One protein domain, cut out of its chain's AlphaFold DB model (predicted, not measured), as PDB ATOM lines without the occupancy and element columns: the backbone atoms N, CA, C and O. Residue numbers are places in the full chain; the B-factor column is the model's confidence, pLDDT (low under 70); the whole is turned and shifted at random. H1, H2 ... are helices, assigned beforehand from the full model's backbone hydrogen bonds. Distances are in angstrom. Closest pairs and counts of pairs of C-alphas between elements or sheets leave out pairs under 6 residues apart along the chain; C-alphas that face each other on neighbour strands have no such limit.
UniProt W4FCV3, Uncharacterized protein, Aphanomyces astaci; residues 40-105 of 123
ATOM      1  N   GLU A  40      42.522  47.287  30.975       67.44
ATOM      2  CA  GLU A  40      43.061  48.078  29.867       67.44
ATOM      3  C   GLU A  40      43.333  47.212  28.635       67.44
ATOM      4  O   GLU A  40      42.823  47.521  27.568       67.44
ATOM      5  N   LEU A  41      44.051  46.091  28.767       68.56
ATOM      6  CA  LEU A  41      44.384  45.219  27.637       68.56
ATOM      7  C   LEU A  41      43.155  44.481  27.103       68.56
ATOM      8  O   LEU A  41      42.968  44.386  25.892       68.56
ATOM      9  N   ASN A  42      42.307  43.969  27.998       68.81
ATOM     10  CA  ASN A  42      41.094  43.274  27.580       68.81
ATOM     11  C   ASN A  42      40.110  44.233  26.891       68.81
ATOM     12  O   ASN A  42      39.524  43.890  25.869       68.81
ATOM     13  N   ASN A  43      39.979  45.457  27.399       71.19
ATOM     14  CA  ASN A  43      39.211  46.521  26.763       71.19
ATOM     15  C   ASN A  43      39.859  46.957  25.445       71.19
ATOM     16  O   ASN A  43      39.165  47.177  24.466       71.19
ATOM     17  N   TYR A  44      41.184  47.035  25.377       69.75
ATOM     18  CA  TYR A  44      41.914  47.411  24.172       69.75
ATOM     19  C   TYR A  44      41.716  46.404  23.029       69.75
ATOM     20  O   TYR A  44      41.413  46.798  21.906       69.75
ATOM     21  N   VAL A  45      41.819  45.102  23.315       68.31
ATOM     22  CA  VAL A  45      41.569  44.037  22.328       68.31
ATOM     23  C   VAL A  45      40.073  43.895  22.038       68.31
ATOM     24  O   VAL A  45      39.675  43.843  20.879       68.31
ATOM     25  N   GLY A  46      39.228  43.875  23.071       65.88
ATOM     26  CA  GLY A  46      37.786  43.676  22.927       65.88
ATOM     27  C   GLY A  46      37.069  44.843  22.247       65.88
ATOM     28  O   GLY A  46      36.149  44.624  21.464       65.88
ATOM     29  N   ASN A  47      37.501  46.084  22.488       69.69
ATOM     30  CA  ASN A  47      36.908  47.252  21.847       69.69
ATOM     31  C   ASN A  47      37.272  47.317  20.360       69.69
ATOM     32  O   ASN A  47      36.505  47.870  19.589       69.69
ATOM     33  N   ALA A  48      38.375  46.714  19.908       71.56
ATOM     34  CA  ALA A  48      38.759  46.769  18.497       71.56
ATOM     35  C   ALA A  48      37.648  46.263  17.547       71.56
ATOM     36  O   ALA A  48      37.544  46.726  16.413       71.56
ATOM     37  N   ASP A  49      36.744  45.404  18.026       72.81
ATOM     38  CA  ASP A  49      35.584  44.921  17.273       72.81
ATOM     39  C   ASP A  49      34.654  46.026  16.749       72.81
ATOM     40  O   ASP A  49      33.978  45.811  15.738       72.81
ATOM     41  N   TYR A  50      34.641  47.230  17.344       72.38
ATOM     42  CA  TYR A  50      33.850  48.340  16.798       72.38
ATOM     43  C   TYR A  50      34.298  48.731  15.381       72.38
ATOM     44  O   TYR A  50      33.475  49.199  14.594       72.38
ATOM     45  N   PHE A  51      35.569  48.516  15.022       73.06
ATOM     46  CA  PHE A  51      36.070  48.787  13.671       73.06
ATOM     47  C   PHE A  51      35.485  47.837  12.620       73.06
ATOM     48  O   PHE A  51      35.475  48.166  11.434       73.06
ATOM     49  N   LEU A  52      34.975  46.676  13.040       76.06
ATOM     50  CA  LEU A  52      34.364  45.686  12.153       76.06
ATOM     51  C   LEU A  52      32.866  45.924  11.953       76.06
ATOM     52  O   LEU A  52      32.321  45.513  10.931       76.06
ATOM     53  N   ALA A  53      32.201  46.614  12.884       75.19
ATOM     54  CA  ALA A  53      30.769  46.909  12.799       75.19
ATOM     55  C   ALA A  53      30.331  47.554  11.462       75.19
ATOM     56  O   ALA A  53      29.326  47.105  10.908       75.19
ATOM     57  N   PRO A  54      31.062  48.533  10.882       72.06
ATOM     58  CA  PRO A  54      30.721  49.048   9.560       72.06
ATOM     59  C   PRO A  54      30.886  48.002   8.448       72.06
ATOM     60  O   PRO A  54      30.109  47.986   7.500       72.06
ATOM     61  N   LEU A  55      31.880  47.119   8.555       75.75
ATOM     62  CA  LEU A  55      32.239  46.150   7.513       75.75
ATOM     63  C   LEU A  55      31.333  44.911   7.492       75.75
ATOM     64  O   LEU A  55      31.330  44.176   6.508       75.75
ATOM     65  N   TYR A  56      30.526  44.698   8.533       71.69
ATOM     66  CA  TYR A  56      29.686  43.508   8.700       71.69
ATOM     67  C   TYR A  56      28.738  43.237   7.517       71.69
ATOM     68  O   TYR A  56      28.529  42.089   7.134       71.69
ATOM     69  N   ASN A  57      28.199  44.294   6.900       71.50
ATOM     70  CA  ASN A  57      27.281  44.188   5.760       71.50
ATOM     71  C   ASN A  57      27.968  44.417   4.400       71.50
ATOM     72  O   ASN A  57      27.284  44.587   3.392       71.50
ATOM     73  N   MET A  58      29.304  44.442   4.349       75.31
ATOM     74  CA  MET A  58      30.069  44.779   3.146       75.31
ATOM     75  C   MET A  58      31.003  43.629   2.748       75.31
ATOM     76  O   MET A  58      32.205  43.704   2.980       75.31
ATOM     77  N   PRO A  59      30.481  42.569   2.102       68.81
ATOM     78  CA  PRO A  59      31.270  41.383   1.757       68.81
ATOM     79  C   PRO A  59      32.294  41.611   0.637       68.81
ATOM     80  O   PRO A  59      33.029  40.695   0.294       68.81
ATOM     81  N   THR A  60      32.320  42.794   0.013       73.25
ATOM     82  CA  THR A  60      33.248  43.098  -1.080       73.25
ATOM     83  C   THR A  60      33.828  44.505  -0.942       73.25
ATOM     84  O   THR A  60      33.137  45.407  -0.457       73.25
ATOM     85  N   PRO A  61      35.065  44.730  -1.419       70.19
ATOM     86  CA  PRO A  61      35.653  46.062  -1.530       70.19
ATOM     87  C   PRO A  61      34.807  47.066  -2.308       70.19
ATOM     88  O   PRO A  61      34.813  48.250  -1.986       70.19
ATOM     89  N   ASP A  62      34.073  46.609  -3.323       73.25
ATOM     90  CA  ASP A  62      33.280  47.489  -4.183       73.25
ATOM     91  C   ASP A  62      32.146  48.152  -3.384       73.25
ATOM     92  O   ASP A  62      31.860  49.339  -3.562       73.25
ATOM     93  N   ASN A  63      31.584  47.433  -2.406       75.50
ATOM     94  CA  ASN A  63      30.594  47.977  -1.477       75.50
ATOM     95  C   ASN A  63      31.169  49.095  -0.593       75.50
ATOM     96  O   ASN A  63      30.422  49.988  -0.195       75.50
ATOM     97  N   LEU A  64      32.485  49.120  -0.336       78.25
ATOM     98  CA  LEU A  64      33.099  50.216   0.420       78.25
ATOM     99  C   LEU A  64      32.901  51.545  -0.301       78.25
ATOM    100  O   LEU A  64      32.547  52.528   0.333       78.25
ATOM    101  N   THR A  65      33.071  51.574  -1.623       76.88
ATOM    102  CA  THR A  65      32.902  52.805  -2.416       76.88
ATOM    103  C   THR A  65      31.451  53.268  -2.530       76.88
ATOM    104  O   THR A  65      31.201  54.430  -2.832       76.88
ATOM    105  N   GLN A  66      30.490  52.376  -2.265       78.75
ATOM    106  CA  GLN A  66      29.063  52.704  -2.239       78.75
ATOM    107  C   GLN A  66      28.611  53.239  -0.874       78.75
ATOM    108  O   GLN A  66      27.682  54.042  -0.811       78.75
ATOM    109  N   HIS A  67      29.257  52.804   0.212       78.25
ATOM    110  CA  HIS A  67      28.884  53.171   1.581       78.25
ATOM    111  C   HIS A  67      29.793  54.227   2.225       78.25
ATOM    112  O   HIS A  67      29.372  54.878   3.183       78.25
ATOM    113  N   PHE A  68      31.007  54.428   1.708       80.19
ATOM    114  CA  PHE A  68      31.971  55.405   2.203       80.19
ATOM    115  C   PHE A  68      32.411  56.368   1.105       80.19
ATOM    116  O   PHE A  68      32.598  55.995  -0.051       80.19
ATOM    117  N   SER A  69      32.615  57.623   1.499       82.31
ATOM    118  CA  SER A  69      33.199  58.637   0.627       82.31
ATOM    119  C   SER A  69      34.719  58.569   0.711       82.31
ATOM    120  O   SER A  69      35.277  58.612   1.809       82.31
ATOM    121  N   PHE A  70      35.377  58.495  -0.443       82.62
ATOM    122  CA  PHE A  70      36.832  58.517  -0.547       82.62
ATOM    123  C   PHE A  70      37.307  59.758  -1.309       82.62
ATOM    124  O   PHE A  70      36.630  60.193  -2.246       82.62
ATOM    125  N   PRO A  71      38.484  60.311  -0.970       78.81
ATOM    126  CA  PRO A  71      39.100  61.376  -1.750       78.81
ATOM    127  C   PRO A  71      39.404  60.914  -3.180       78.81
ATOM    128  O   PRO A  71      39.763  59.758  -3.408       78.81
ATOM    129  N   THR A  72      39.340  61.832  -4.149       75.56
ATOM    130  CA  THR A  72      39.533  61.538  -5.582       75.56
ATOM    131  C   THR A  72      40.838  60.794  -5.880       75.56
ATOM    132  O   THR A  72      40.857  59.924  -6.746       75.56
ATOM    133  N   TYR A  73      41.907  61.102  -5.140       75.38
ATOM    134  CA  TYR A  73      43.250  60.540  -5.333       75.38
ATOM    135  C   TYR A  73      43.646  59.492  -4.280       75.38
ATOM    136  O   TYR A  73      44.783  59.034  -4.274       75.38
ATOM    137  N   ALA A  74      42.723  59.125  -3.387       75.00
ATOM    138  CA  ALA A  74      42.929  58.132  -2.334       75.00
ATOM    139  C   ALA A  74      41.707  57.204  -2.213       75.00
ATOM    140  O   ALA A  74      41.276  56.840  -1.119       75.00
ATOM    141  N   ASN A  75      41.113  56.854  -3.355       81.00
ATOM    142  CA  ASN A  75      40.003  55.913  -3.442       81.00
ATOM    143  C   ASN A  75      40.498  54.477  -3.669       81.00
ATOM    144  O   ASN A  75      41.651  54.248  -4.045       81.00
ATOM    145  N   VAL A  76      39.596  53.510  -3.484       82.50
ATOM    146  CA  VAL A  76      39.884  52.072  -3.625       82.50
ATOM    147  C   VAL A  76      40.482  51.717  -4.994       82.50
ATOM    148  O   VAL A  76      41.394  50.898  -5.061       82.50
ATOM    149  N   ALA A  77      40.026  52.356  -6.074       82.50
ATOM    150  CA  ALA A  77      40.506  52.106  -7.435       82.50
ATOM    151  C   ALA A  77      41.884  52.732  -7.725       82.50
ATOM    152  O   ALA A  77      42.602  52.260  -8.600       82.50
ATOM    153  N   THR A  78      42.265  53.783  -6.995       84.88
ATOM    154  CA  THR A  78      43.573  54.453  -7.116       84.88
ATOM    155  C   THR A  78      44.668  53.818  -6.257       84.88
ATOM    156  O   THR A  78      45.827  54.219  -6.351       84.88
ATOM    157  N   LEU A  79      44.329  52.825  -5.425       84.56
ATOM    158  CA  LEU A  79      45.311  52.064  -4.654       84.56
ATOM    159  C   LEU A  79      46.205  51.228  -5.577       84.56
ATOM    160  O   LEU A  79      45.755  50.708  -6.598       84.56
ATOM    161  N   SER A  80      47.463  51.038  -5.166       88.62
ATOM    162  CA  SER A  80      48.369  50.086  -5.814       88.62
ATOM    163  C   SER A  80      47.807  48.663  -5.758       88.62
ATOM    164  O   SER A  80      47.024  48.344  -4.867       88.62
ATOM    165  N   GLU A  81      48.258  47.775  -6.646       88.19
ATOM    166  CA  GLU A  81      47.858  46.354  -6.646       88.19
ATOM    167  C   GLU A  81      48.025  45.697  -5.264       88.19
ATOM    168  O   GLU A  81      47.160  44.962  -4.791       88.19
ATOM    169  N   ILE A  82      49.116  46.028  -4.564       86.50
ATOM    170  CA  ILE A  82      49.376  45.555  -3.198       86.50
ATOM    171  C   ILE A  82      48.381  46.173  -2.210       86.50
ATOM    172  O   ILE A  82      47.882  45.475  -1.332       86.50
ATOM    173  N   GLY A  83      48.059  47.460  -2.351       85.44
ATOM    174  CA  GLY A  83      47.046  48.123  -1.531       85.44
ATOM    175  C   GLY A  83      45.655  47.514  -1.718       85.44
ATOM    176  O   GLY A  83      44.965  47.246  -0.738       85.44
ATOM    177  N   GLN A  84      45.270  47.212  -2.958       86.00
ATOM    178  CA  GLN A  84      44.010  46.534  -3.267       86.00
ATOM    179  C   GLN A  84      43.985  45.100  -2.723       86.00
ATOM    180  O   GLN A  84      42.964  44.668  -2.188       86.00
ATOM    181  N   PHE A  85      45.107  44.377  -2.800       86.56
ATOM    182  CA  PHE A  85      45.256  43.059  -2.181       86.56
ATOM    183  C   PHE A  85      45.081  43.120  -0.658       86.56
ATOM    184  O   PHE A  85      44.292  42.355  -0.106       86.56
ATOM    185  N   MET A  86      45.765  44.050   0.017       84.69
ATOM    186  CA  MET A  86      45.653  44.234   1.469       84.69
ATOM    187  C   MET A  86      44.223  44.584   1.887       84.69
ATOM    188  O   MET A  86      43.711  44.053   2.873       84.69
ATOM    189  N   LEU A  87      43.558  45.449   1.121       86.00
ATOM    190  CA  LEU A  87      42.177  45.845   1.371       86.00
ATOM    191  C   LEU A  87      41.212  44.660   1.210       86.00
ATOM    192  O   LEU A  87      40.401  44.418   2.100       86.00
ATOM    193  N   ARG A  88      41.343  43.873   0.133       84.62
ATOM    194  CA  ARG A  88      40.578  42.627  -0.073       84.62
ATOM    195  C   ARG A  88      40.788  41.639   1.062       84.62
ATOM    196  O   ARG A  88      39.819  41.191   1.659       84.62
ATOM    197  N   TYR A  89      42.044  41.372   1.411       83.50
ATOM    198  CA  TYR A  89      42.390  40.486   2.516       83.50
ATOM    199  C   TYR A  89      41.739  40.933   3.832       83.50
ATOM    200  O   TYR A  89      41.206  40.111   4.568       83.50
ATOM    201  N   THR A  90      41.743  42.239   4.109       80.69
ATOM    202  CA  THR A  90      41.169  42.800   5.340       80.69
ATOM    203  C   THR A  90      39.641  42.697   5.367       80.69
ATOM    204  O   THR A  90      39.083  42.356   6.406       80.69
ATOM    205  N   VAL A  91      38.963  42.949   4.240       81.81
ATOM    206  CA  VAL A  91      37.499  42.787   4.111       81.81
ATOM    207  C   VAL A  91      37.092  41.312   4.214       81.81
ATOM    208  O   VAL A  91      36.130  40.973   4.898       81.81
ATOM    209  N   ASP A  92      37.853  40.409   3.601       80.88
ATOM    210  CA  ASP A  92      37.579  38.974   3.691       80.88
ATOM    211  C   ASP A  92      37.826  38.446   5.112       80.88
ATOM    212  O   ASP A  92      37.043  37.644   5.628       80.88
ATOM    213  N   ALA A  93      38.891  38.907   5.774       78.06
ATOM    214  CA  ALA A  93      39.211  38.539   7.152       78.06
ATOM    215  C   ALA A  93      38.181  39.080   8.159       78.06
ATOM    216  O   ALA A  93      37.858  38.389   9.127       78.06
ATOM    217  N   SER A  94      37.624  40.277   7.930       76.06
ATOM    218  CA  SER A  94      36.570  40.831   8.787       76.06
ATOM    219  C   SER A  94      35.255  40.060   8.666       76.06
ATOM    220  O   SER A  94      34.577  39.864   9.674       76.06
ATOM    221  N   TYR A  95      34.920  39.578   7.465       73.69
ATOM    222  CA  TYR A  95      33.695  38.818   7.211       73.69
ATOM    223  C   TYR A  95      33.788  37.345   7.646       73.69
ATOM    224  O   TYR A  95      32.882  36.828   8.297       73.69
ATOM    225  N   LEU A  96      34.885  36.652   7.314       70.00
ATOM    226  CA  LEU A  96      35.057  35.215   7.587       70.00
ATOM    227  C   LEU A  96      35.519  34.898   9.017       70.00
ATOM    228  O   LEU A  96      35.576  33.717   9.365       70.00
ATOM    229  N   ARG A  97      35.891  35.932   9.786       70.00
ATOM    230  CA  ARG A  97      36.444  35.930  11.149       70.00
ATOM    231  C   ARG A  97      36.760  34.541  11.708       70.00
ATOM    232  O   ARG A  97      35.915  33.888  12.326       70.00
ATOM    233  N   ARG A  98      37.999  34.082  11.506       71.25
ATOM    234  CA  ARG A  98      38.444  32.798  12.059       71.25
ATOM    235  C   ARG A  98      38.732  32.949  13.556       71.25
ATOM    236  O   ARG A  98      39.128  34.023  13.996       71.25
ATOM    237  N   PRO A  99      38.624  31.872  14.354       68.69
ATOM    238  CA  PRO A  99      38.958  31.911  15.784       68.69
ATOM    239  C   PRO A  99      40.433  32.245  16.077       68.69
ATOM    240  O   PRO A  99      40.793  32.458  17.229       68.69
ATOM    241  N   THR A 100      41.287  32.271  15.052       73.69
ATOM    242  CA  THR A 100      42.705  32.651  15.121       73.69
ATOM    243  C   THR A 100      42.969  34.111  14.759       73.69
ATOM    244  O   THR A 100      44.114  34.552  14.850       73.69
ATOM    245  N   ASP A 101      41.951  34.847  14.310       72.12
ATOM    246  CA  ASP A 101      42.106  36.216  13.833       72.12
ATOM    247  C   ASP A 101      41.874  37.181  15.003       72.12
ATOM    248  O   ASP A 101      40.777  37.265  15.563       72.12
ATOM    249  N   TYR A 102      42.925  37.912  15.377       68.62
ATOM    250  CA  TYR A 102      42.889  38.894  16.457       68.62
ATOM    251  C   TYR A 102      42.958  40.298  15.877       68.62
ATOM    252  O   TYR A 102      43.879  40.623  15.126       68.62
ATOM    253  N   LEU A 103      42.000  41.139  16.256       70.62
ATOM    254  CA  LEU A 103      42.033  42.552  15.930       70.62
ATOM    255  C   LEU A 103      42.638  43.312  17.106       70.62
ATOM    256  O   LEU A 103      42.195  43.190  18.245       70.62
ATOM    257  N   LEU A 104      43.677  44.081  16.814       67.19
ATOM    258  CA  LEU A 104      44.348  44.929  17.782       67.19
ATOM    259  C   LEU A 104      44.115  46.367  17.337       67.19
ATOM    260  O   LEU A 104      44.528  46.750  16.244       67.19
ATOM    261  N   THR A 105      43.460  47.171  18.169       63.28
ATOM    262  CA  THR A 105      43.528  48.622  17.978       63.28
ATOM    263  C   THR A 105      44.959  49.055  18.280       63.28
ATOM    264  O   THR A 105      45.571  48.518  19.192       63.28
TER     265      THR A 105
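This is residues 40 to 105 of the 123 residues of an uncharacterized protein of Aphanomyces astaci (UniProt W4FCV3). The longest helix, H3, forms one side of a loose, elongated frame of three helices, with short H2 set crosswise to it and H1 off toward the other end. A long loop follows H2, its residues 69 to 74 sticking out, and the tail after H3 folds back toward H1. The printed part has 66 residues, 35 of them in three named helices, in the order H1, H2, H3 along the chain, with no named strand; the class is all helix, and the whole is only just loose, close to compact, with a radius of gyration of the C-alphas of 13.3 A and spans of 38 by 21 by 20 A.

H3, residues 81 to 96, runs 22.1 A to C-alpha 96 at (35.057, 35.215, 7.587). H2 is residues 61 to 67, 10.3 A. H1, residues 40 to 51, runs 17.7 A from C-alpha 40 at (43.061, 48.078, 29.867).

H3, with residues 87 to 91 alone, only just touches H2, with 3 pairs of C-alphas within 8 A; the closest, Pro 61 and Arg 88, are 6.2 A apart. Their lines are about perpendicular, 78 degrees. H1 is apart from both. Every O i to N i+4 pair is within hydrogen-bond range in H3, but 4 of 8 in H1 and 1 of 3 in H2, where 4 of 4 O i to N i+3 pairs are.

The C-alphas farthest apart, Glu 40 and Thr 72, are 38.1 A apart. The printed part has no cut; the link H2 to H3 is long. Mean pLDDT of the printed part is 76.1, with 12 residues under 70, among them 44 to 47.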